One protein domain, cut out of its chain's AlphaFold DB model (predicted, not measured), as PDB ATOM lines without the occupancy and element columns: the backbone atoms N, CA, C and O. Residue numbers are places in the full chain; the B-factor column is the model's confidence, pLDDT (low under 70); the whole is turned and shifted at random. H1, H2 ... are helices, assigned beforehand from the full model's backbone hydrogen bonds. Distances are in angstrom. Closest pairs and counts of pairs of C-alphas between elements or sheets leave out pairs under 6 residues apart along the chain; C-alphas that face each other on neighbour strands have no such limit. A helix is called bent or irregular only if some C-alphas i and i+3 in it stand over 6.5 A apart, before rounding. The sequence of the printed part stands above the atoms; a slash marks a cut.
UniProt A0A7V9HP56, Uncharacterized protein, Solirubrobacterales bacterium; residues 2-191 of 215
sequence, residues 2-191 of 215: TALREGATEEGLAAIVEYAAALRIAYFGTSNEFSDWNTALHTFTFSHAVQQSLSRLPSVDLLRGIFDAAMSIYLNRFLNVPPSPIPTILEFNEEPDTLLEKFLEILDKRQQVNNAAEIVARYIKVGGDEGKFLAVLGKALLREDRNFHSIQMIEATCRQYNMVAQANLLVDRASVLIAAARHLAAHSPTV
ATOM      1  N   THR A   2     132.082 111.269 155.926       86.19
ATOM      2  CA  THR A   2     130.704 111.809 155.952       86.19
ATOM      3  C   THR A   2     129.669 110.824 155.402       86.19
ATOM      4  O   THR A   2     128.767 110.459 156.138       86.19
ATOM      5  N   ALA A   3     129.887 110.269 154.202       86.62
ATOM      6  CA  ALA A   3     128.972 109.292 153.600       86.62
ATOM      7  C   ALA A   3     128.694 108.062 154.491       86.62
ATOM      8  O   ALA A   3     127.549 107.658 154.639       86.62
ATOM      9  N   LEU A   4     129.724 107.501 155.143       89.62
ATOM     10  CA  LEU A   4     129.555 106.374 156.077       89.62
ATOM     11  C   LEU A   4     128.734 106.776 157.313       89.62
ATOM     12  O   LEU A   4     127.889 106.017 157.773       89.62
ATOM     13  N   ARG A   5     128.948 107.989 157.843       92.06
ATOM     14  CA  ARG A   5     128.151 108.528 158.961       92.06
ATOM     15  C   ARG A   5     126.697 108.794 158.565       92.06
ATOM     16  O   ARG A   5     125.824 108.719 159.420       92.06
ATOM     17  N   GLU A   6     126.457 109.090 157.294       92.50
ATOM     18  CA  GLU A   6     125.132 109.297 156.701       92.50
ATOM     19  C   GLU A   6     124.454 107.982 156.268       92.50
ATOM     20  O   GLU A   6     123.349 108.011 155.734       92.50
ATOM     21  N   GLY A   7     125.077 106.826 156.535       89.62
ATOM     22  CA  GLY A   7     124.474 105.506 156.336       89.62
ATOM     23  C   GLY A   7     124.877 104.783 155.050       89.62
ATOM     24  O   GLY A   7     124.305 103.736 154.753       89.62
ATOM     25  N   ALA A   8     125.855 105.288 154.289       89.31
ATOM     26  CA  ALA A   8     126.440 104.516 153.194       89.31
ATOM     27  C   ALA A   8     127.149 103.268 153.739       89.31
ATOM     28  O   ALA A   8     127.860 103.340 154.743       89.31
ATOM     29  N   THR A   9     126.991 102.135 153.056       90.44
ATOM     30  CA  THR A   9     127.721 100.910 153.393       90.44
ATOM     31  C   THR A   9     129.177 101.006 152.948       90.44
ATOM     32  O   THR A   9     129.516 101.736 152.009       90.44
ATOM     33  N   GLU A  10     130.052 100.258 153.615       91.94
ATOM     34  CA  GLU A  10     131.471 100.195 153.266       91.94
ATOM     35  C   GLU A  10     131.663  99.605 151.858       91.94
ATOM     36  O   GLU A  10     132.431 100.136 151.054       91.94
ATOM     37  N   GLU A  11     130.883  98.577 151.516       89.38
ATOM     38  CA  GLU A  11     130.866  97.941 150.199       89.38
ATOM     39  C   GLU A  11     130.342  98.885 149.114       89.38
ATOM     40  O   GLU A  11     130.925  98.964 148.035       89.38
ATOM     41  N   GLY A  12     129.275  99.640 149.397       89.75
ATOM     42  CA  GLY A  12     128.727 100.618 148.456       89.75
ATOM     43  C   GLY A  12     129.718 101.747 148.178       89.75
ATOM     44  O   GLY A  12     129.886 102.170 147.033       89.75
ATOM     45  N   LEU A  13     130.439 102.193 149.211       91.88
ATOM     46  CA  LEU A  13     131.507 103.172 149.055       91.88
ATOM     47  C   LEU A  13     132.669 102.613 148.217       91.88
ATOM     48  O   LEU A  13     133.143 103.306 147.315       91.88
ATOM     49  N   ALA A  14     133.098 101.373 148.466       93.94
ATOM     50  CA  ALA A  14     134.146 100.718 147.683       93.94
ATOM     51  C   ALA A  14     133.743 100.584 146.206       93.94
ATOM     52  O   ALA A  14     134.538 100.911 145.325       93.94
ATOM     53  N   ALA A  15     132.488 100.211 145.939       92.62
ATOM     54  CA  ALA A  15     131.945 100.077 144.591       92.62
ATOM     55  C   ALA A  15     131.924 101.391 143.815       92.62
ATOM     56  O   ALA A  15     132.260 101.414 142.629       92.62
ATOM     57  N   ILE A  16     131.572 102.499 144.468       93.81
ATOM     58  CA  ILE A  16     131.600 103.825 143.840       93.81
ATOM     59  C   ILE A  16     133.040 104.246 143.520       93.81
ATOM     60  O   ILE A  16     133.289 104.818 142.458       93.81
ATOM     61  N   VAL A  17     133.995 103.957 144.407       95.56
ATOM     62  CA  VAL A  17     135.413 104.281 144.179       95.56
ATOM     63  C   VAL A  17     135.998 103.432 143.048       95.56
ATOM     64  O   VAL A  17     136.646 103.979 142.158       95.56
ATOM     65  N   GLU A  18     135.705 102.134 143.001       96.62
ATOM     66  CA  GLU A  18     136.085 101.265 141.881       96.62
ATOM     67  C   GLU A  18     135.475 101.740 140.554       96.62
ATOM     68  O   GLU A  18     136.179 101.835 139.546       96.62
ATOM     69  N   TYR A  19     134.199 102.132 140.555       96.31
ATOM     70  CA  TYR A  19     133.556 102.729 139.385       96.31
ATOM     71  C   TYR A  19     134.253 104.023 138.939       96.31
ATOM     72  O   TYR A  19     134.544 104.198 137.756       96.31
ATOM     73  N   ALA A  20     134.590 104.917 139.873       96.19
ATOM     74  CA  ALA A  20     135.325 106.141 139.564       96.19
ATOM     75  C   ALA A  20     136.713 105.851 138.962       96.19
ATOM     76  O   ALA A  20     137.177 106.595 138.094       96.19
ATOM     77  N   ALA A  21     137.363 104.759 139.370       97.88
ATOM     78  CA  ALA A  21     138.609 104.310 138.762       97.88
ATOM     79  C   ALA A  21     138.396 103.772 137.335       97.88
ATOM     80  O   ALA A  21     139.177 104.110 136.446       97.88
ATOM     81  N   ALA A  22     137.310 103.035 137.072       97.31
ATOM     82  CA  ALA A  22     136.939 102.635 135.710       97.31
ATOM     83  C   ALA A  22     136.702 103.854 134.801       97.31
ATOM     84  O   ALA A  22     137.153 103.873 133.654       97.31
ATOM     85  N   LEU A  23     136.082 104.922 135.321       96.25
ATOM     86  CA  LEU A  23     135.901 106.169 134.569       96.25
ATOM     87  C   LEU A  23     137.233 106.806 134.155       96.25
ATOM     88  O   LEU A  23     137.322 107.368 133.066       96.25
ATOM     89  N   ARG A  24     138.301 106.686 134.955       97.00
ATOM     90  CA  ARG A  24     139.629 107.181 134.550       97.00
ATOM     91  C   ARG A  24     140.121 106.521 133.266       97.00
ATOM     92  O   ARG A  24     140.753 107.201 132.466       97.00
ATOM     93  N   ILE A  25     139.773 105.257 133.035       97.25
ATOM     94  CA  ILE A  25     140.081 104.530 131.796       97.25
ATOM     95  C   ILE A  25     139.097 104.917 130.678       97.25
ATOM     96  O   ILE A  25     139.511 105.166 129.545       97.25
ATOM     97  N   ALA A  26     137.799 105.021 130.983       96.75
ATOM     98  CA  ALA A  26     136.771 105.379 129.999       96.75
ATOM     99  C   ALA A  26     137.023 106.756 129.354       96.75
ATOM    100  O   ALA A  26     136.896 106.906 128.141       96.75
ATOM    101  N   TYR A  27     137.446 107.736 130.156       95.75
ATOM    102  CA  TYR A  27     137.773 109.096 129.717       95.75
ATOM    103  C   TYR A  27     139.263 109.281 129.371       95.75
ATOM    104  O   TYR A  27     139.736 110.417 129.258       95.75
ATOM    105  N   PHE A  28     140.049 108.206 129.268       95.06
ATOM    106  CA  PHE A  28     141.499 108.298 129.076       95.06
ATOM    107  C   PHE A  28     141.863 108.783 127.673       95.06
ATOM    108  O   PHE A  28     141.359 108.251 126.685       95.06
ATOM    109  N   GLY A  29     142.722 109.798 127.577       91.25
ATOM    110  CA  GLY A  29     143.140 110.372 126.298       91.25
ATOM    111  C   GLY A  29     144.004 109.406 125.487       91.25
ATOM    112  O   GLY A  29     144.901 108.763 126.025       91.25
ATOM    113  N   THR A  30     143.768 109.325 124.176       88.56
ATOM    114  CA  THR A  30     144.587 108.517 123.251       88.56
ATOM    115  C   THR A  30     145.959 109.132 122.968       88.56
ATOM    116  O   THR A  30     146.806 108.480 122.371       88.56
ATOM    117  N   SER A  31     146.175 110.380 123.390       84.50
ATOM    118  CA  SER A  31     147.459 111.084 123.360       84.50
ATOM    119  C   SER A  31     148.468 110.583 124.394       84.50
ATOM    120  O   SER A  31     149.658 110.848 124.253       84.50
ATOM    121  N   ASN A  32     147.996 109.921 125.453       85.31
ATOM    122  CA  ASN A  32     148.860 109.396 126.504       85.31
ATOM    123  C   ASN A  32     149.681 108.203 126.001       85.31
ATOM    124  O   ASN A  32     149.288 107.502 125.059       85.31
ATOM    125  N   GLU A  33     150.809 107.941 126.654       83.12
ATOM    126  CA  GLU A  33     151.670 106.825 126.287       83.12
ATOM    127  C   GLU A  33     151.051 105.485 126.691       83.12
ATOM    128  O   GLU A  33     150.206 105.389 127.585       83.12
ATOM    129  N   PHE A  34     151.510 104.409 126.051       81.69
ATOM    130  CA  PHE A  34     151.092 103.045 126.375       81.69
ATOM    131  C   PHE A  34     151.221 102.723 127.871       81.69
ATOM    132  O   PHE A  34     150.314 102.152 128.471       81.69
ATOM    133  N   SER A  35     152.334 103.114 128.496       84.44
ATOM    134  CA  SER A  35     152.563 102.884 129.925       84.44
ATOM    135  C   SER A  35     151.564 103.615 130.816       84.44
ATOM    136  O   SER A  35     151.230 103.102 131.882       84.44
ATOM    137  N   ASP A  36     151.033 104.759 130.383       89.69
ATOM    138  CA  ASP A  36     150.085 105.536 131.182       89.69
ATOM    139  C   ASP A  36     148.728 104.826 131.296       89.69
ATOM    140  O   ASP A  36     148.041 104.948 132.315       89.69
ATOM    141  N   TRP A  37     148.357 104.007 130.303       92.50
ATOM    142  CA  TRP A  37     147.184 103.133 130.402       92.50
ATOM    143  C   TRP A  37     147.322 102.115 131.536       92.50
ATOM    144  O   TRP A  37     146.323 101.794 132.188       92.50
ATOM    145  N   ASN A  38     148.542 101.643 131.816       92.19
ATOM    146  CA  ASN A  38     148.797 100.759 132.952       92.19
ATOM    147  C   ASN A  38     148.635 101.500 134.281       92.19
ATOM    148  O   ASN A  38     148.082 100.931 135.213       92.19
ATOM    149  N   THR A  39     149.006 102.781 134.365       93.75
ATOM    150  CA  THR A  39     148.770 103.606 135.565       93.75
ATOM    151  C   THR A  39     147.277 103.717 135.891       93.75
ATOM    152  O   THR A  39     146.858 103.521 137.040       93.75
ATOM    153  N   ALA A  40     146.443 103.979 134.878       95.88
ATOM    154  CA  ALA A  40     144.992 104.009 135.045       95.88
ATOM    155  C   ALA A  40     144.434 102.625 135.431       95.88
ATOM    156  O   ALA A  40     143.637 102.519 136.368       95.88
ATOM    157  N   LEU A  41     144.910 101.562 134.773       97.12
ATOM    158  CA  LEU A  41     144.544 100.181 135.082       97.12
ATOM    159  C   LEU A  41     144.921  99.775 136.511       97.12
ATOM    160  O   LEU A  41     144.113  99.156 137.198       97.12
ATOM    161  N   HIS A  42     146.125 100.093 136.981       97.56
ATOM    162  CA  HIS A  42     146.582  99.747 138.330       97.56
ATOM    163  C   HIS A  42     145.686 100.372 139.386       97.56
ATOM    164  O   HIS A  42     145.349  99.721 140.364       97.56
ATOM    165  N   THR A  43     145.219 101.598 139.157       97.81
ATOM    166  CA  THR A  43     144.270 102.244 140.070       97.81
ATOM    167  C   THR A  43     142.914 101.539 140.065       97.81
ATOM    168  O   THR A  43     142.340 101.312 141.130       97.81
ATOM    169  N   PHE A  44     142.416 101.134 138.894       98.44
ATOM    170  CA  PHE A  44     141.168 100.374 138.784       98.44
ATOM    171  C   PHE A  44     141.265  99.001 139.453       98.44
ATOM    172  O   PHE A  44     140.433  98.656 140.286       98.44
ATOM    173  N   THR A  45     142.324  98.253 139.169       98.19
ATOM    174  CA  THR A  45     142.547  96.901 139.701       98.19
ATOM    175  C   THR A  45     142.909  96.903 141.189       98.19
ATOM    176  O   THR A  45     142.503  95.998 141.913       98.19
ATOM    177  N   PHE A  46     143.585  97.942 141.687       98.25
ATOM    178  CA  PHE A  46     143.768  98.169 143.122       98.25
ATOM    179  C   PHE A  46     142.430  98.428 143.820       98.25
ATOM    180  O   PHE A  46     142.121  97.771 144.813       98.25
ATOM    181  N   SER A  47     141.605  99.323 143.267       97.94
ATOM    182  CA  SER A  47     140.257  99.591 143.790       97.94
ATOM    183  C   SER A  47     139.408  98.315 143.792       97.94
ATOM    184  O   SER A  47     138.735  98.026 144.781       97.94
ATOM    185  N   HIS A  48     139.540  97.505 142.737       97.81
ATOM    186  CA  HIS A  48     138.918  96.191 142.627       97.81
ATOM    187  C   HIS A  48     139.349  95.227 143.730       97.81
ATOM    188  O   HIS A  48     138.512  94.633 144.415       97.81
ATOM    189  N   ALA A  49     140.653  95.106 143.968       97.56
ATOM    190  CA  ALA A  49     141.176  94.271 145.037       97.56
ATOM    191  C   ALA A  49     140.677  94.725 146.418       97.56
ATOM    192  O   ALA A  49     140.309  93.875 147.232       97.56
ATOM    193  N   VAL A  50     140.608  96.037 146.673       97.19
ATOM    194  CA  VAL A  50     140.065  96.597 147.922       97.19
ATOM    195  C   VAL A  50     138.594  96.221 148.086       97.19
ATOM    196  O   VAL A  50     138.245  95.645 149.116       97.19
ATOM    197  N   GLN A  51     137.751  96.462 147.075       95.25
ATOM    198  CA  GLN A  51     136.331  96.101 147.115       95.25
ATOM    199  C   GLN A  51     136.150  94.607 147.402       95.25
ATOM    200  O   GLN A  51     135.447  94.224 148.335       95.25
ATOM    201  N   GLN A  52     136.813  93.750 146.624       95.69
ATOM    202  CA  GLN A  52     136.661  92.303 146.746       95.69
ATOM    203  C   GLN A  52     137.228  91.754 148.060       95.69
ATOM    204  O   GLN A  52     136.758  90.725 148.548       95.69
ATOM    205  N   SER A  53     138.244  92.398 148.632       96.00
ATOM    206  CA  SER A  53     138.767  92.035 149.951       96.00
ATOM    207  C   SER A  53     137.784  92.425 151.047       96.00
ATOM    208  O   SER A  53     137.474  91.603 151.905       96.00
ATOM    209  N   LEU A  54     137.233  93.639 150.973       94.38
ATOM    210  CA  LEU A  54     136.270  94.155 151.939       94.38
ATOM    211  C   LEU A  54     134.983  93.325 151.962       94.38
ATOM    212  O   LEU A  54     134.537  92.942 153.035       94.38
ATOM    213  N   SER A  55     134.454  92.929 150.798       91.44
ATOM    214  CA  SER A  55     133.272  92.054 150.720       91.44
ATOM    215  C   SER A  55     133.495  90.646 151.288       91.44
ATOM    216  O   SER A  55     132.527  89.950 151.584       91.44
ATOM    217  N   ARG A  56     134.748  90.188 151.405       94.12
ATOM    218  CA  ARG A  56     135.081  88.867 151.971       94.12
ATOM    219  C   ARG A  56     135.437  88.937 153.449       94.12
ATOM    220  O   ARG A  56     135.124  88.007 154.187       94.12
ATOM    221  N   LEU A  57     136.118  90.000 153.860       95.06
ATOM    222  CA  LEU A  57     136.588  90.198 155.224       95.06
ATOM    223  C   LEU A  57     136.454  91.680 155.610       95.06
ATOM    224  O   LEU A  57     137.445  92.410 155.567       95.06
ATOM    225  N   PRO A  58     135.253  92.149 155.990       92.50
ATOM    226  CA  PRO A  58     135.057  93.537 156.392       92.50
ATOM    227  C   PRO A  58     135.978  93.917 157.559       92.50
ATOM    228  O   PRO A  58     136.007  93.239 158.588       92.50
ATOM    229  N   SER A  59     136.767  94.981 157.400       94.12
ATOM    230  CA  SER A  59     137.652  95.484 158.455       94.12
ATOM    231  C   SER A  59     137.999  96.955 158.251       94.12
ATOM    232  O   SER A  59     138.103  97.440 157.125       94.12
ATOM    233  N   VAL A  60     138.269  97.652 159.357       91.69
ATOM    234  CA  VAL A  60     138.682  99.065 159.338       91.69
ATOM    235  C   VAL A  60     139.987  99.263 158.561       91.69
ATOM    236  O   VAL A  60     140.166 100.295 157.916       91.69
ATOM    237  N   ASP A  61     140.894  98.286 158.590       93.19
ATOM    238  CA  ASP A  61     142.155  98.368 157.853       93.19
ATOM    239  C   ASP A  61     141.928  98.285 156.336       93.19
ATOM    240  O   ASP A  61     142.507  99.075 155.593       93.19
ATOM    241  N   LEU A  62     141.022  97.418 155.869       93.56
ATOM    242  CA  LEU A  62     140.630  97.369 154.454       93.56
ATOM    243  C   LEU A  62     139.812  98.593 154.034       93.56
ATOM    244  O   LEU A  62     139.993  99.098 152.926       93.56
ATOM    245  N   LEU A  63     138.982  99.128 154.931       93.62
ATOM    246  CA  LEU A  63     138.235 100.363 154.699       93.62
ATOM    247  C   LEU A  63     139.166 101.554 154.411       93.62
ATOM    248  O   LEU A  63     138.834 102.407 153.588       93.62
ATOM    249  N   ARG A  64     140.357 101.609 155.031       95.25
ATOM    250  CA  ARG A  64     141.372 102.635 154.712       95.25
ATOM    251  C   ARG A  64     141.861 102.540 153.267       95.25
ATOM    252  O   ARG A  64     142.091 103.578 152.655       95.25
ATOM    253  N   GLY A  65     141.917 101.336 152.697       96.62
ATOM    254  CA  GLY A  65     142.278 101.129 151.293       96.62
ATOM    255  C   GLY A  65     141.358 101.866 150.313       96.62
ATOM    256  O   GLY A  65     141.809 102.290 149.252       96.62
ATOM    257  N   ILE A  66     140.095 102.113 150.683       96.12
ATOM    258  CA  ILE A  66     139.175 102.929 149.872       96.12
ATOM    259  C   ILE A  66     139.684 104.370 149.755       96.12
ATOM    260  O   ILE A  66     139.593 104.982 148.689       96.12
ATOM    261  N   PHE A  67     140.221 104.929 150.842       94.94
ATOM    262  CA  PHE A  67     140.772 106.281 150.833       94.94
ATOM    263  C   PHE A  67     142.023 106.360 149.954       94.94
ATOM    264  O   PHE A  67     142.131 107.270 149.132       94.94
ATOM    265  N   ASP A  68     142.916 105.377 150.055       96.88
ATOM    266  CA  ASP A  68     144.120 105.306 149.219       96.88
ATOM    267  C   ASP A  68     143.764 105.167 147.729       96.88
ATOM    268  O   ASP A  68     144.365 105.819 146.867       96.88
ATOM    269  N   ALA A  69     142.730 104.382 147.415       97.62
ATOM    270  CA  ALA A  69     142.205 104.250 146.059       97.62
ATOM    271  C   ALA A  69     141.640 105.584 145.557       97.62
ATOM    272  O   ALA A  69     142.000 106.040 144.471       97.62
ATOM    273  N   ALA A  70     140.838 106.276 146.370       97.12
ATOM    274  CA  ALA A  70     140.306 107.594 146.034       97.12
ATOM    275  C   ALA A  70     141.418 108.633 145.793       97.12
ATOM    276  O   ALA A  70     141.330 109.425 144.851       97.12
ATOM    277  N   MET A  71     142.492 108.606 146.588       97.81
ATOM    278  CA  MET A  71     143.658 109.468 146.385       97.81
ATOM    279  C   MET A  71     144.404 109.140 145.088       97.81
ATOM    280  O   MET A  71     144.779 110.053 144.354       97.81
ATOM    281  N   SER A  72     144.552 107.858 144.754       97.25
ATOM    282  CA  SER A  72     145.155 107.417 143.488       97.25
ATOM    283  C   SER A  72     144.325 107.872 142.280       97.25
ATOM    284  O   SER A  72     144.856 108.440 141.328       97.25
ATOM    285  N   ILE A  73     142.995 107.749 142.353       97.44
ATOM    286  CA  ILE A  73     142.061 108.269 141.337       97.44
ATOM    287  C   ILE A  73     142.184 109.786 141.194       97.44
ATOM    288  O   ILE A  73     142.114 110.313 140.077       97.44
ATOM    289  N   TYR A  74     142.337 110.499 142.312       96.69
ATOM    290  CA  TYR A  74     142.552 111.940 142.300       96.69
ATOM    291  C   TYR A  74     143.864 112.286 141.597       96.69
ATOM    292  O   TYR A  74     143.857 113.167 140.741       96.69
ATOM    293  N   LEU A  75     144.969 111.600 141.890       95.06
ATOM    294  CA  LEU A  75     146.257 111.832 141.228       95.06
ATOM    295  C   LEU A  75     146.193 111.535 139.724       95.06
ATOM    296  O   LEU A  75     146.616 112.367 138.924       95.06
ATOM    297  N   ASN A  76     145.547 110.437 139.328       94.00
ATOM    298  CA  ASN A  76     145.386 110.065 137.922       94.00
ATOM    299  C   ASN A  76     144.571 111.067 137.096       94.00
ATOM    300  O   ASN A  76     144.616 111.012 135.870       94.00
ATOM    301  N   ARG A  77     143.848 112.006 137.724       93.62
ATOM    302  CA  ARG A  77     143.017 112.987 137.005       93.62
ATOM    303  C   ARG A  77     143.785 113.783 135.953       93.62
ATOM    304  O   ARG A  77     143.178 114.198 134.974       93.62
ATOM    305  N   PHE A  78     145.087 114.002 136.153       90.94
ATOM    306  CA  PHE A  78     145.925 114.755 135.221       90.94
ATOM    307  C   PHE A  78     146.125 114.036 133.882       90.94
ATOM    308  O   PHE A  78     146.314 114.702 132.872       90.94
ATOM    309  N   LEU A  79     145.990 112.707 133.850       90.94
ATOM    310  CA  LEU A  79     146.036 111.908 132.621       90.94
ATOM    311  C   LEU A  79     144.718 111.969 131.821       90.94
ATOM    312  O   LEU A  79     144.632 111.458 130.708       90.94
ATOM    313  N   ASN A  80     143.674 112.600 132.369       93.44
ATOM    314  CA  ASN A  80     142.391 112.825 131.703       93.44
ATOM    315  C   ASN A  80     142.178 114.308 131.354       93.44
ATOM    316  O   ASN A  80     141.045 114.783 131.428       93.44
ATOM    317  N   VAL A  81     143.235 115.070 131.044       90.69
ATOM    318  CA  VAL A  81     143.124 116.497 130.688       90.69
ATOM    319  C   VAL A  81     143.640 116.746 129.259       90.69
ATOM    320  O   VAL A  81     144.847 116.662 129.045       90.69
ATOM    321  N   PRO A  82     142.768 117.117 128.296       90.25
ATOM    322  CA  PRO A  82     141.305 117.084 128.385       90.25
ATOM    323  C   PRO A  82     140.770 115.637 128.438       90.25
ATOM    324  O   PRO A  82     141.437 114.716 127.961       90.25
ATOM    325  N   PRO A  83     139.570 115.405 129.002       92.81
ATOM    326  CA  PRO A  83     138.995 114.066 129.038       92.81
ATOM    327  C   PRO A  83     138.563 113.640 127.632       92.81
ATOM    328  O   PRO A  83     137.975 114.431 126.893       92.81
ATOM    329  N   SER A  84     138.815 112.380 127.269       93.12
ATOM    330  CA  SER A  84     138.297 111.823 126.015       93.12
ATOM    331  C   SER A  84     136.771 111.715 126.108       93.12
ATOM    332  O   SER A  84     136.278 111.147 127.083       93.12
ATOM    333  N   PRO A  85     136.006 112.269 125.154       90.62
ATOM    334  CA  PRO A  85     134.552 112.256 125.234       90.62
ATOM    335  C   PRO A  85     134.007 110.827 125.127       90.62
ATOM    336  O   PRO A  85     134.503 110.014 124.346       90.62
ATOM    337  N   ILE A  86     132.951 110.538 125.888       89.88
ATOM    338  CA  ILE A  86     132.164 109.317 125.703       89.88
ATOM    339  C   ILE A  86     131.266 109.519 124.472       89.88
ATOM    340  O   ILE A  86     130.594 110.552 124.398       89.88
ATOM    341  N   PRO A  87     131.254 108.588 123.499       88.88
ATOM    342  CA  PRO A  87     130.460 108.743 122.283       88.88
ATOM    343  C   PRO A  87     128.956 108.857 122.565       88.88
ATOM    344  O   PRO A  87     128.373 108.009 123.239       88.88
ATOM    345  N   THR A  88     128.318 109.876 121.985       86.62
ATOM    346  CA  THR A  88     126.857 110.033 121.989       86.62
ATOM    347  C   THR A  88     126.303 109.574 120.648       86.62
ATOM    348  O   THR A  88     126.580 110.187 119.619       86.62
ATOM    349  N   ILE A  89     125.495 108.514 120.651       89.06
ATOM    350  CA  ILE A  89     124.907 107.951 119.430       89.06
ATOM    351  C   ILE A  89     123.517 108.546 119.199       89.06
ATOM    352  O   ILE A  89     122.588 108.304 119.976       89.06
ATOM    353  N   LEU A  90     123.393 109.331 118.128       80.19
ATOM    354  CA  LEU A  90     122.138 109.974 117.720       80.19
ATOM    355  C   LEU A  90     121.326 109.103 116.753       80.19
ATOM    356  O   LEU A  90     120.105 109.059 116.863       80.19
ATOM    357  N   GLU A  91     122.002 108.370 115.867       79.56
ATOM    358  CA  GLU A  91     121.382 107.511 114.854       79.56
ATOM    359  C   GLU A  91     122.011 106.116 114.859       79.56
ATOM    360  O   GLU A  91     123.232 105.964 114.979       79.56
ATOM    361  N   PHE A  92     121.163 105.097 114.732       81.19
ATOM    362  CA  PHE A  92     121.560 103.695 114.711       81.19
ATOM    363  C   PHE A  92     120.578 102.873 113.868       81.19
ATOM    364  O   PHE A  92     119.364 103.041 113.968       81.19
ATOM    365  N   ASN A  93     121.112 101.981 113.039       84.25
ATOM    366  CA  ASN A  93     120.357 101.023 112.224       84.25
ATOM    367  C   ASN A  93     121.055  99.652 112.142       84.25
ATOM    368  O   ASN A  93     120.652  98.797 111.360       84.25
ATOM    369  N   GLU A  94     122.132  99.470 112.904       90.88
ATOM    370  CA  GLU A  94     122.957  98.269 112.872       90.88
ATOM    371  C   GLU A  94     122.416  97.229 113.850       90.88
ATOM    372  O   GLU A  94     122.074  97.550 114.989       90.88
ATOM    373  N   GLU A  95     122.389  95.973 113.414       94.62
ATOM    374  CA  GLU A  95     122.008  94.853 114.271       94.62
ATOM    375  C   GLU A  95     123.058  94.613 115.376       94.62
ATOM    376  O   GLU A  95     124.264  94.693 115.100       94.62
ATOM    377  N   PRO A  96     122.648  94.264 116.613       95.88
ATOM    378  CA  PRO A  96     123.572  94.048 117.726       95.88
ATOM    379  C   PRO A  96     124.683  93.032 117.426       95.88
ATOM    380  O   PRO A  96     125.841  93.279 117.755       95.88
ATOM    381  N   ASP A  97     124.361  91.906 116.785       96.56
ATOM    382  CA  ASP A  97     125.352  90.859 116.498       96.56
ATOM    383  C   ASP A  97     126.413  91.343 115.483       96.56
ATOM    384  O   ASP A  97     127.599  91.061 115.654       96.56
ATOM    385  N   THR A  98     126.035  92.192 114.519       97.00
ATOM    386  CA  THR A  98     126.977  92.848 113.592       97.00
ATOM    387  C   THR A  98     127.971  93.743 114.335       97.00
ATOM    388  O   THR A  98     129.151  93.802 113.991       97.00
ATOM    389  N   LEU A  99     127.526  94.450 115.378       97.69
ATOM    390  CA  LEU A  99     128.404  95.292 116.197       97.69
ATOM    391  C   LEU A  99     129.398  94.458 117.023       97.69
ATOM    392  O   LEU A  99     130.541  94.880 117.200       97.69
ATOM    393  N   LEU A 100     129.006  93.264 117.484       98.12
ATOM    394  CA  LEU A 100     129.914  92.333 118.168       98.12
ATOM    395  C   LEU A 100     131.034  91.840 117.243       98.12
ATOM    396  O   LEU A 100     132.192  91.763 117.659       98.12
ATOM    397  N   GLU A 101     130.701  91.523 115.992       97.44
ATOM    398  CA  GLU A 101     131.679  91.132 114.970       97.44
ATOM    399  C   GLU A 101     132.617  92.294 114.637       97.44
ATOM    400  O   GLU A 101     133.837  92.145 114.725       97.44
ATOM    401  N   LYS A 102     132.067  93.488 114.387       97.56
ATOM    402  CA  LYS A 102     132.858  94.701 114.137       97.56
ATOM    403  C   LYS A 102     133.811  95.027 115.280       97.56
ATOM    404  O   LYS A 102     134.948  95.412 115.021       97.56
ATOM    405  N   PHE A 103     133.386  94.861 116.536       97.88
ATOM    406  CA  PHE A 103     134.263  95.066 117.691       97.88
ATOM    407  C   PHE A 103     135.503  94.172 117.611       97.88
ATOM    408  O   PHE A 103     136.623  94.615 117.831       97.88
ATOM    409  N   LEU A 104     135.308  92.905 117.261       96.12
ATOM    410  CA  LEU A 104     136.386  91.941 117.116       96.12
ATOM    411  C   LEU A 104     137.301  92.252 115.922       96.12
ATOM    412  O   LEU A 104     138.504  92.027 116.032       96.12
ATOM    413  N   GLU A 105     136.765  92.759 114.816       95.50
ATOM    414  CA  GLU A 105     137.543  93.140 113.627       95.50
ATOM    415  C   GLU A 105     138.408  94.385 113.849       95.50
ATOM    416  O   GLU A 105     139.527  94.467 113.342       95.50
ATOM    417  N   ILE A 106     137.916  95.382 114.595       95.31
ATOM    418  CA  ILE A 106     138.718  96.585 114.853       95.31
ATOM    419  C   ILE A 106     139.933  96.276 115.731       95.31
ATOM    420  O   ILE A 106     140.956  96.930 115.581       95.31
ATOM    421  N   LEU A 107     139.877  95.260 116.595       93.19
ATOM    422  CA  LEU A 107     141.024  94.882 117.427       93.19
ATOM    423  C   LEU A 107     142.180  94.276 116.618       93.19
ATOM    424  O   LEU A 107     143.310  94.286 117.091       93.19
ATOM    425  N   ASP A 108     141.935  93.857 115.373       91.19
ATOM    426  CA  ASP A 108     142.988  93.442 114.438       91.19
ATOM    427  C   ASP A 108     143.745  94.649 113.829       91.19
ATOM    428  O   ASP A 108     144.688  94.484 113.049       91.19
ATOM    429  N   LYS A 109     143.356  95.885 114.176       90.38
ATOM    430  CA  LYS A 109     143.966  97.143 113.720       90.38
ATOM    431  C   LYS A 109     144.471  97.949 114.914       90.38
ATOM    432  O   LYS A 109     143.867  97.972 115.981       90.38
ATOM    433  N   ARG A 110     145.582  98.662 114.730       86.38
ATOM    434  CA  ARG A 110     146.172  99.493 115.791       86.38
ATOM    435  C   ARG A 110     145.322 100.728 116.086       86.38
ATOM    436  O   ARG A 110     144.664 101.266 115.195       86.38
ATOM    437  N   GLN A 111     145.407 101.192 117.335       82.69
ATOM    438  CA  GLN A 111     144.891 102.487 117.801       82.69
ATOM    439  C   GLN A 111     143.372 102.675 117.629       82.69
ATOM    440  O   GLN A 111     142.876 103.798 117.560       82.69
ATOM    441  N   GLN A 112     142.596 101.591 117.637       93.88
ATOM    442  CA  GLN A 112     141.136 101.648 117.477       93.88
ATOM    443  C   GLN A 112     140.388 101.994 118.778       93.88
ATOM    444  O   GLN A 112     139.243 101.597 118.966       93.88
ATOM    445  N   VAL A 113     141.012 102.745 119.691       94.81
ATOM    446  CA  VAL A 113     140.480 103.044 121.034       94.81
ATOM    447  C   VAL A 113     139.137 103.772 120.973       94.81
ATOM    448  O   VAL A 113     138.181 103.373 121.639       94.81
ATOM    449  N   ASN A 114     139.041 104.825 120.158       94.69
ATOM    450  CA  ASN A 114     137.804 105.599 120.030       94.69
ATOM    451  C   ASN A 114     136.715 104.799 119.299       94.69
ATOM    452  O   ASN A 114     135.569 104.794 119.741       94.69
ATOM    453  N   ASN A 115     137.092 104.047 118.261       95.88
ATOM    454  CA  ASN A 115     136.173 103.180 117.519       95.88
ATOM    455  C   ASN A 115     135.609 102.066 118.415       95.88
ATOM    456  O   ASN A 115     134.421 101.762 118.354       95.88
ATOM    457  N   ALA A 116     136.425 101.506 119.312       97.00
ATOM    458  CA  ALA A 116     135.982 100.535 120.307       97.00
ATOM    459  C   ALA A 116     134.937 101.127 121.259       97.00
ATOM    460  O   ALA A 116     133.901 100.504 121.490       97.00
ATOM    461  N   ALA A 117     135.168 102.340 121.769       96.69
ATOM    462  CA  ALA A 117     134.185 103.040 122.596       96.69
ATOM    463  C   ALA A 117     132.875 103.305 121.836       96.69
ATOM    464  O   ALA A 117     131.792 103.146 122.399       96.69
ATOM    465  N   GLU A 118     132.966 103.687 120.560       96.00
ATOM    466  CA  GLU A 118     131.803 103.967 119.721       96.00
ATOM    467  C   GLU A 118     130.960 102.714 119.470       96.00
ATOM    468  O   GLU A 118     129.740 102.767 119.608       96.00
ATOM    469  N   ILE A 119     131.591 101.575 119.177       97.12
ATOM    470  CA  ILE A 119     130.881 100.307 118.980       97.12
ATOM    471  C   ILE A 119     130.138  99.893 120.252       97.12
ATOM    472  O   ILE A 119     128.975  99.504 120.166       97.12
ATOM    473  N   VAL A 120     130.757 100.026 121.430       96.75
ATOM    474  CA  VAL A 120     130.085  99.740 122.712       96.75
ATOM    475  C   VAL A 120     128.872 100.656 122.895       96.75
ATOM    476  O   VAL A 120     127.782 100.185 123.214       96.75
ATOM    477  N   ALA A 121     129.037 101.961 122.658       95.44
ATOM    478  CA  ALA A 121     127.954 102.930 122.795       95.44
ATOM    479  C   ALA A 121     126.795 102.636 121.826       95.44
ATOM    480  O   ALA A 121     125.631 102.683 122.229       95.44
ATOM    481  N   ARG A 122     127.096 102.273 120.569       95.94
ATOM    482  CA  ARG A 122     126.097 101.837 119.578       95.94
ATOM    483  C   ARG A 122     125.398 100.562 120.032       95.94
ATOM    484  O   ARG A 122     124.174 100.533 120.019       95.94
ATOM    485  N   TYR A 123     126.151  99.564 120.495       96.38
ATOM    486  CA  TYR A 123     125.626  98.271 120.940       96.38
ATOM    487  C   TYR A 123     124.598  98.422 122.064       96.38
ATOM    488  O   TYR A 123     123.519  97.835 122.023       96.38
ATOM    489  N   ILE A 124     124.902  99.270 123.043       93.81
ATOM    490  CA  ILE A 124     123.997  99.559 124.158       93.81
ATOM    491  C   ILE A 124     122.785 100.357 123.668       93.81
ATOM    492  O   ILE A 124     121.652 100.069 124.050       93.81
ATOM    493  N   LYS A 125     122.993 101.330 122.772       93.19
ATOM    494  CA  LYS A 125     121.917 102.163 122.223       93.19
ATOM    495  C   LYS A 125     120.889 101.361 121.418       93.19
ATOM    496  O   LYS A 125     119.701 101.661 121.521       93.19
ATOM    497  N   VAL A 126     121.327 100.351 120.661       94.06
ATOM    498  CA  VAL A 126     120.446  99.445 119.898       94.06
ATOM    499  C   VAL A 126     119.743  98.403 120.783       94.06
ATOM    500  O   VAL A 126     118.973  97.596 120.271       94.06
ATOM    501  N   GLY A 127     119.986  98.398 122.100       93.19
ATOM    502  CA  GLY A 127     119.394  97.430 123.028       93.19
ATOM    503  C   GLY A 127     120.046  96.048 122.976       93.19
ATOM    504  O   GLY A 127     119.379  95.046 123.234       93.19
ATOM    505  N   GLY A 128     121.330  95.977 122.615       95.06
ATOM    506  CA  GLY A 128     122.093  94.736 122.631       95.06
ATOM    507  C   GLY A 128     122.194  94.124 124.031       95.06
ATOM    508  O   GLY A 128     122.176  94.818 125.046       95.06
ATOM    509  N   ASP A 129     122.326  92.800 124.084       95.00
ATOM    510  CA  ASP A 129     122.537  92.065 125.330       95.00
ATOM    511  C   ASP A 129     123.951  92.323 125.873       95.00
ATOM    512  O   ASP A 129     124.943  91.745 125.426       95.00
ATOM    513  N   GLU A 130     124.056  93.199 126.867       93.81
ATOM    514  CA  GLU A 130     125.321  93.560 127.515       93.81
ATOM    515  C   GLU A 130     126.106  92.332 128.041       93.81
ATOM    516  O   GLU A 130     127.341  92.347 128.056       93.81
ATOM    517  N   GLY A 131     125.427  91.228 128.383       94.31
ATOM    518  CA  GLY A 131     126.052  89.956 128.750       94.31
ATOM    519  C   GLY A 131     126.772  89.278 127.580       94.31
ATOM    520  O   GLY A 131     127.877  88.754 127.752       94.31
ATOM    521  N   LYS A 132     126.215  89.352 126.363       96.88
ATOM    522  CA  LYS A 132     126.925  88.927 125.143       96.88
ATOM    523  C   LYS A 132     128.146  89.807 124.885       96.88
ATOM    524  O   LYS A 132     129.190  89.286 124.497       96.88
ATOM    525  N   PHE A 133     128.051  91.115 125.133       97.44
ATOM    526  CA  PHE A 133     129.198  92.011 124.970       97.44
ATOM    527  C   PHE A 133     130.335  91.671 125.948       97.44
ATOM    528  O   PHE A 133     131.494  91.590 125.543       97.44
ATOM    529  N   LEU A 134     130.018  91.373 127.214       96.44
ATOM    530  CA  LEU A 134     130.996  90.859 128.186       96.44
ATOM    531  C   LEU A 134     131.669  89.566 127.707       96.44
ATOM    532  O   LEU A 134     132.889  89.427 127.811       96.44
ATOM    533  N   ALA A 135     130.901  88.631 127.140       96.44
ATOM    534  CA  ALA A 135     131.460  87.409 126.566       96.44
ATOM    535  C   ALA A 135     132.413  87.710 125.394       96.44
ATOM    536  O   ALA A 135     133.465  87.079 125.267       96.44
ATOM    537  N   VAL A 136     132.090  88.707 124.565       97.62
ATOM    538  CA  VAL A 136     132.943  89.160 123.460       97.62
ATOM    539  C   VAL A 136     134.218  89.849 123.953       97.62
ATOM    540  O   VAL A 136     135.276  89.588 123.386       97.62
ATOM    541  N   LEU A 137     134.176  90.628 125.037       96.56
ATOM    542  CA  LEU A 137     135.384  91.153 125.694       96.56
ATOM    543  C   LEU A 137     136.293  90.015 126.188       96.56
ATOM    544  O   LEU A 137     137.506  90.052 125.979       96.56
ATOM    545  N   GLY A 138     135.710  88.966 126.775       94.19
ATOM    546  CA  GLY A 138     136.440  87.752 127.150       94.19
ATOM    547  C   GLY A 138     137.043  87.023 125.943       94.19
ATOM    548  O   GLY A 138     138.194  86.598 125.987       94.19
ATOM    549  N   LYS A 139     136.309  86.923 124.828       93.81
ATOM    550  CA  LYS A 139     136.822  86.357 123.570       93.81
ATOM    551  C   LYS A 139     137.962  87.199 122.991       93.81
ATOM    552  O   LYS A 139     138.950  86.630 122.543       93.81
ATOM    553  N   ALA A 140     137.841  88.526 123.012       92.56
ATOM    554  CA  ALA A 140     138.867  89.453 122.543       92.56
ATOM    555  C   ALA A 140     140.177  89.294 123.326       92.56
ATOM    556  O   ALA A 140     141.231  89.146 122.715       92.56
ATOM    557  N   LEU A 141     140.099  89.205 124.659       90.25
ATOM    558  CA  LEU A 141     141.244  88.907 125.526       90.25
ATOM    559  C   LEU A 141     141.997  87.634 125.101       90.25
ATOM    560  O   LEU A 141     143.220  87.586 125.186       90.25
ATOM    561  N   LEU A 142     141.274  86.595 124.672       87.12
ATOM    562  CA  LEU A 142     141.856  85.307 124.279       87.12
ATOM    563  C   LEU A 142     142.416  85.282 122.849       87.12
ATOM    564  O   LEU A 142     143.136  84.346 122.513       87.12
ATOM    565  N   ARG A 143     142.068  86.259 122.000       85.75
ATOM    566  CA  ARG A 143     142.590  86.369 120.626       85.75
ATOM    567  C   ARG A 143     143.981  87.000 120.559       85.75
ATOM    568  O   ARG A 143     144.679  86.782 119.577       85.75
ATOM    569  N   GLU A 144     144.354  87.771 121.575       81.31
ATOM    570  CA  GLU A 144     145.626  88.492 121.666       81.31
ATOM    571  C   GLU A 144     146.669  87.759 122.518       81.31
ATOM    572  O   GLU A 144     146.365  86.775 123.201       81.31
ATOM    573  N   ASP A 145     147.896  88.295 122.545       78.38
ATOM    574  CA  ASP A 145     148.923  87.899 123.512       78.38
ATOM    575  C   ASP A 145     148.514  88.348 124.924       78.38
ATOM    576  O   ASP A 145     148.886  89.407 125.441       78.38
ATOM    577  N   ARG A 146     147.706  87.500 125.561       76.94
ATOM    578  CA  ARG A 146     147.165  87.707 126.901       76.94
ATOM    579  C   ARG A 146     148.284  87.952 127.913       76.94
ATOM    580  O   ARG A 146     149.050  87.046 128.246       76.94
ATOM    581  N   ASN A 147     148.288  89.144 128.501       85.62
ATOM    582  CA  ASN A 147     149.173  89.509 129.604       85.62
ATOM    583  C   ASN A 147     148.394  89.665 130.925       85.62
ATOM    584  O   ASN A 147     147.161  89.691 130.948       85.62
ATOM    585  N   PHE A 148     149.120  89.782 132.037       90.25
ATOM    586  CA  PHE A 148     148.524  89.913 133.369       90.25
ATOM    587  C   PHE A 148     147.567  91.115 133.487       90.25
ATOM    588  O   PHE A 148     146.461  90.961 133.994       90.25
ATOM    589  N   HIS A 149     147.937  92.271 132.933       93.56
ATOM    590  CA  HIS A 149     147.134  93.497 132.954       93.56
ATOM    591  C   HIS A 149     145.783  93.333 132.241       93.56
ATOM    592  O   HIS A 149     144.738  93.676 132.790       93.56
ATOM    593  N   SER A 150     145.786  92.722 131.055       91.88
ATOM    594  CA  SER A 150     144.567  92.456 130.285       91.88
ATOM    595  C   SER A 150     143.616  91.485 131.002       91.88
ATOM    596  O   SER A 150     142.402  91.674 130.962       91.88
ATOM    597  N   ILE A 151     144.152  90.498 131.737       94.69
ATOM    598  CA  ILE A 151     143.348  89.603 132.584       94.69
ATOM    599  C   ILE A 151     142.704  90.394 133.723       94.69
ATOM    600  O   ILE A 151     141.492  90.301 133.911       94.69
ATOM    601  N   GLN A 152     143.495  91.192 134.448       96.81
ATOM    602  CA  GLN A 152     142.988  91.992 135.562       96.81
ATOM    603  C   GLN A 152     141.916  92.989 135.109       96.81
ATOM    604  O   GLN A 152     140.924  93.168 135.813       96.81
ATOM    605  N   MET A 153     142.083  93.604 133.930       97.19
ATOM    606  CA  MET A 153     141.094  94.519 133.361       97.19
ATOM    607  C   MET A 153     139.745  93.823 133.178       97.19
ATOM    608  O   MET A 153     138.729  94.306 133.669       97.19
ATOM    609  N   ILE A 154     139.731  92.671 132.503       96.81
ATOM    610  CA  ILE A 154     138.487  91.959 132.195       96.81
ATOM    611  C   ILE A 154     137.865  91.326 133.442       96.81
ATOM    612  O   ILE A 154     136.643  91.364 133.589       96.81
ATOM    613  N   GLU A 155     138.668  90.801 134.370       96.62
ATOM    614  CA  GLU A 155     138.173  90.309 135.659       96.62
ATOM    615  C   GLU A 155     137.448  91.418 136.436       96.62
ATOM    616  O   GLU A 155     136.283  91.245 136.816       96.62
ATOM    617  N   ALA A 156     138.113  92.562 136.621       97.75
ATOM    618  CA  ALA A 156     137.563  93.698 137.347       97.75
ATOM    619  C   ALA A 156     136.311  94.250 136.651       97.75
ATOM    620  O   ALA A 156     135.289  94.455 137.302       97.75
ATOM    621  N   THR A 157     136.323  94.394 135.321       97.44
ATOM    622  CA  THR A 157     135.150  94.803 134.531       97.44
ATOM    623  C   THR A 157     133.959  93.877 134.751       97.44
ATOM    624  O   THR A 157     132.872  94.360 135.062       97.44
ATOM    625  N   CYS A 158     134.136  92.557 134.630       95.44
ATOM    626  CA  CYS A 158     133.047  91.593 134.808       95.44
ATOM    627  C   CYS A 158     132.442  91.665 136.215       95.44
ATOM    628  O   CYS A 158     131.221  91.590 136.383       95.44
ATOM    629  N   ARG A 159     133.279  91.809 137.245       94.69
ATOM    630  CA  ARG A 159     132.816  91.929 138.632       94.69
ATOM    631  C   ARG A 159     132.114  93.259 138.881       94.69
ATOM    632  O   ARG A 159     131.001  93.251 139.406       94.69
ATOM    633  N   GLN A 160     132.714  94.369 138.461       93.31
ATOM    634  CA  GLN A 160     132.168  95.705 138.670       93.31
ATOM    635  C   GLN A 160     130.855  95.911 137.922       93.31
ATOM    636  O   GLN A 160     129.918  96.478 138.473       93.31
ATOM    637  N   TYR A 161     130.756  95.410 136.690       91.56
ATOM    638  CA  TYR A 161     129.531  95.468 135.900       91.56
ATOM    639  C   TYR A 161     128.350  94.820 136.641       91.56
ATOM    640  O   TYR A 161     127.283  95.422 136.784       91.56
ATOM    641  N   ASN A 162     128.564  93.612 137.172       89.00
ATOM    642  CA  ASN A 162     127.547  92.894 137.937       89.00
ATOM    643  C   ASN A 162     127.234  93.585 139.271       89.00
ATOM    644  O   ASN A 162     126.069  93.669 139.652       89.00
ATOM    645  N   MET A 163     128.251  94.112 139.958       86.56
ATOM    646  CA  MET A 163     128.068  94.834 141.219       86.56
ATOM    647  C   MET A 163     127.215  96.090 141.025       86.56
ATOM    648  O   MET A 163     126.248  96.295 141.751       86.56
ATOM    649  N   VAL A 164     127.514  96.902 140.008       81.56
ATOM    650  CA  VAL A 164     126.727  98.096 139.674       81.56
ATOM    651  C   VAL A 164     125.271  97.735 139.376       81.56
ATOM    652  O   VAL A 164     124.364  98.428 139.834       81.56
ATOM    653  N   ALA A 165     125.036  96.641 138.645       78.31
ATOM    654  CA  ALA A 165     123.687  96.164 138.349       78.31
ATOM    655  C   ALA A 165     122.903  95.770 139.616       78.31
ATOM    656  O   ALA A 165     121.696  95.979 139.679       78.31
ATOM    657  N   GLN A 166     123.582  95.209 140.620       77.44
ATOM    658  CA  GLN A 166     122.972  94.726 141.863       77.44
ATOM    659  C   GLN A 166     122.787  95.825 142.913       77.44
ATOM    660  O   GLN A 166     121.797  95.824 143.639       77.44
ATOM    661  N   ALA A 167     123.727  96.766 142.997       70.31
ATOM    662  CA  ALA A 167     123.774  97.772 144.053       70.31
ATOM    663  C   ALA A 167     122.827  98.968 143.819       70.31
ATOM    664  O   ALA A 167     122.789  99.877 144.647       70.31
ATOM    665  N   ASN A 168     122.075  98.984 142.707       64.88
ATOM    666  CA  ASN A 168     121.171 100.070 142.296       64.88
ATOM    667  C   ASN A 168     121.808 101.471 142.425       64.88
ATOM    668  O   ASN A 168     121.151 102.456 142.763       64.88
ATOM    669  N   LEU A 169     123.122 101.543 142.202       70.44
ATOM    670  CA  LEU A 169     123.867 102.791 142.216       70.44
ATOM    671  C   LEU A 169     123.454 103.603 140.985       70.44
ATOM    672  O   LEU A 169     123.328 103.050 139.893       70.44
ATOM    673  N   LEU A 170     123.274 104.917 141.142       73.19
ATOM    674  CA  LEU A 170     123.008 105.844 140.033       73.19
ATOM    675  C   LEU A 170     124.287 106.077 139.209       73.19
ATOM    676  O   LEU A 170     124.848 107.171 139.195       73.19
ATOM    677  N   VAL A 171     124.782 105.022 138.569       81.88
ATOM    678  CA  VAL A 171     125.993 105.026 137.749       81.88
ATOM    679  C   VAL A 171     125.733 104.318 136.422       81.88
ATOM    680  O   VAL A 171     124.841 103.478 136.303       81.88
ATOM    681  N   ASP A 172     126.510 104.671 135.407       87.50
ATOM    682  CA  ASP A 172     126.325 104.171 134.054       87.50
ATOM    683  C   ASP A 172     127.165 102.906 133.809       87.50
ATOM    684  O   ASP A 172     128.394 102.948 133.726       87.50
ATOM    685  N   ARG A 173     126.495 101.760 133.660       86.19
ATOM    686  CA  ARG A 173     127.150 100.473 133.369       86.19
ATOM    687  C   ARG A 173     127.890 100.473 132.035       86.19
ATOM    688  O   ARG A 173     128.918  99.799 131.924       86.19
ATOM    689  N   ALA A 174     127.424 101.256 131.060       90.12
ATOM    690  CA  ALA A 174     128.071 101.376 129.759       90.12
ATOM    691  C   ALA A 174     129.513 101.861 129.901       90.12
ATOM    692  O   ALA A 174     130.412 101.341 129.245       90.12
ATOM    693  N   SER A 175     129.757 102.792 130.822       93.62
ATOM    694  CA  SER A 175     131.085 103.347 131.070       93.62
ATOM    695  C   SER A 175     132.114 102.287 131.501       93.62
ATOM    696  O   SER A 175     133.286 102.389 131.134       93.62
ATOM    697  N   VAL A 176     131.696 101.227 132.207       95.50
ATOM    698  CA  VAL A 176     132.578 100.107 132.599       95.50
ATOM    699  C   VAL A 176     132.939  99.235 131.390       95.50
ATOM    700  O   VAL A 176     134.096  98.836 131.236       95.50
ATOM    701  N   LEU A 177     131.975  98.979 130.498       96.81
ATOM    702  CA  LEU A 177     132.211  98.253 129.244       96.81
ATOM    703  C   LEU A 177     133.092  99.063 128.285       96.81
ATOM    704  O   LEU A 177     134.020  98.517 127.690       96.81
ATOM    705  N   ILE A 178     132.855 100.374 128.188       97.31
ATOM    706  CA  ILE A 178     133.664 101.302 127.391       97.31
ATOM    707  C   ILE A 178     135.107 101.320 127.897       97.31
ATOM    708  O   ILE A 178     136.027 101.227 127.089       97.31
ATOM    709  N   ALA A 179     135.326 101.391 129.214       97.44
ATOM    710  CA  ALA A 179     136.666 101.320 129.792       97.44
ATOM    711  C   ALA A 179     137.413 100.048 129.352       97.44
ATOM    712  O   ALA A 179     138.551 100.135 128.890       97.44
ATOM    713  N   ALA A 180     136.768  98.881 129.447       97.69
ATOM    714  CA  ALA A 180     137.354  97.598 129.049       97.69
ATOM    715  C   ALA A 180     137.676  97.539 127.556       97.69
ATOM    716  O   ALA A 180     138.795  97.199 127.175       97.69
ATOM    717  N   ALA A 181     136.714  97.923 126.718       97.50
ATOM    718  CA  ALA A 181     136.861  97.964 125.270       97.50
ATOM    719  C   ALA A 181     138.013  98.881 124.839       97.50
ATOM    720  O   ALA A 181     138.855  98.482 124.037       97.50
ATOM    721  N   ARG A 182     138.090 100.086 125.419       97.00
ATOM    722  CA  ARG A 182     139.170 101.050 125.169       97.00
ATOM    723  C   ARG A 182     140.522 100.513 125.612       97.00
ATOM    724  O   ARG A 182     141.483 100.640 124.863       97.00
ATOM    725  N   HIS A 183     140.597  99.910 126.800       95.31
ATOM    726  CA  HIS A 183     141.842  99.340 127.303       95.31
ATOM    727  C   HIS A 183     142.334  98.209 126.396       95.31
ATOM    728  O   HIS A 183     143.492  98.241 125.991       95.31
ATOM    729  N   LEU A 184     141.469  97.266 126.006       94.69
ATOM    730  CA  LEU A 184     141.842  96.222 125.046       94.69
ATOM    731  C   LEU A 184     142.311  96.833 123.719       94.69
ATOM    732  O   LEU A 184     143.416  96.547 123.286       94.69
ATOM    733  N   ALA A 185     141.552  97.759 123.131       94.38
ATOM    734  CA  ALA A 185     141.924  98.407 121.872       94.38
ATOM    735  C   ALA A 185     143.219  99.240 121.942       94.38
ATOM    736  O   ALA A 185     143.893  99.411 120.930       94.38
ATOM    737  N   ALA A 186     143.591  99.754 123.118       92.06
ATOM    738  CA  ALA A 186     144.876 100.424 123.327       92.06
ATOM    739  C   ALA A 186     146.058  99.436 123.340       92.06
ATOM    740  O   ALA A 186     147.196  99.836 123.104       92.06
ATOM    741  N   HIS A 187     145.784  98.155 123.600       89.31
ATOM    742  CA  HIS A 187     146.771  97.079 123.697       89.31
ATOM    743  C   HIS A 187     146.685  96.076 122.535       89.31
ATOM    744  O   HIS A 187     147.491  95.147 122.489       89.31
ATOM    745  N   SER A 188     145.764  96.286 121.588       88.56
ATOM    746  CA  SER A 188     145.519  95.411 120.439       88.56
ATOM    747  C   SER A 188     145.720  96.135 119.093       88.56
ATOM    748  O   SER A 188     145.371  97.313 118.961       88.56
ATOM    749  N   PRO A 189     146.272  95.444 118.078       84.00
ATOM    750  CA  PRO A 189     147.003  94.192 118.213       84.00
ATOM    751  C   PRO A 189     148.306  94.435 118.974       84.00
ATOM    752  O   PRO A 189     148.897  95.518 118.873       84.00
ATOM    753  N   THR A 190     148.760  93.425 119.712       72.12
ATOM    754  CA  THR A 190     149.955  93.517 120.558       72.12
ATOM    755  C   THR A 190     151.130  94.112 119.772       72.12
ATOM    756  O   THR A 190     151.661  93.530 118.820       72.12
ATOM    757  N   VAL A 191     151.525  95.336 120.139       64.06
ATOM    758  CA  VAL A 191     152.610  96.048 119.464       64.06
ATOM    759  C   VAL A 191     153.921  95.378 119.845       64.06
ATOM    760  O   VAL A 191     154.211  95.169 121.021       64.06
TER     761      VAL A 191
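AT A GLANCE: This is residues 2 to 191 of the 215 residues of an uncharacterized protein of Solirubrobacterales bacterium (UniProt A0A7V9HP56). Two groups of helices pack end to end along the longest axis: H2, H3 and H4 side by side, running to and fro, and H5 to H9, roughly side by side in another direction. H8 and H9 join the groups, meeting H2 and H3 at a slant, with H9 in the middle; the short H1 lies at the far end of the first group. The printed part has 190 residues with nine named helices, H1 to H9 in chain order, and no named strand; the class is all helix. It is compact, with a radius of gyration of the C-alphas of 16.3 A and spans of 48 by 33 by 31 A.

HOW THE PARTS SIT: H1, residues 2 to 5, is close to but not clearly touching H2, residues 10 to 26. H2 and H3, residues 34 to 54, form a helical hairpin, closest at the C-alphas of Ala 21 and Phe 44, 4.7 A, at a shallow tilt of 13 degrees. H3 and H4, residues 60 to 80, form another, closest at the C-alphas of Ser 47 and Ala 69, 5.5 A. H4 has a kink of 27 degrees near residue 74 and is only just irregular: C-alphas 75 and 78 are 6.7 A apart. H5, residues 96 to 106, and H6, residues 113 to 125, form a hairpin at 5 degrees, with the C-alphas of Pro 96 and Tyr 123 closest, 5.7 A. H7, residues 130 to 143, and H8, residues 148 to 166, form a hairpin at 7 degrees, with the C-alphas of Leu 141 and Ser 150 closest, 6.8 A. H9, residues 173 to 187, is the hub and touches H2, H3, H6, H7 and H8. Its closest C-alphas to H2 are those of Ala 179 and Ala 26, 4.1 A, at a steep tilt of 46 degrees; H2 touches it with residues 19 to 26 alone. H2 to H9 make a bundle, eight helices packed together. Every O i to N i+4 pair is within hydrogen-bond range in H5 to H9, against 12 of 13 in H2, 16 of 17 in H3 and 11 of 17 in H4; H1 is too short for such a pair.

IN THESE COORDINATES: H1 begins at C-alpha 2, (130.704, 111.809, 155.952). H2 spans 24.4 A, H3 30.9 A, H4 31.1 A, H8 27.4 A and H9 22.1 A from first to last C-alpha. H9 ends at C-alpha 187, (146.771, 97.079, 123.697).

THE WHOLE: The C-alphas farthest apart are those of Asp 61 and Asn 93, 50.6 A. The printed part has no cut. The long link is residues 81 to 95, between H4 and H5. Residues 168 and 191 have pLDDT under 70.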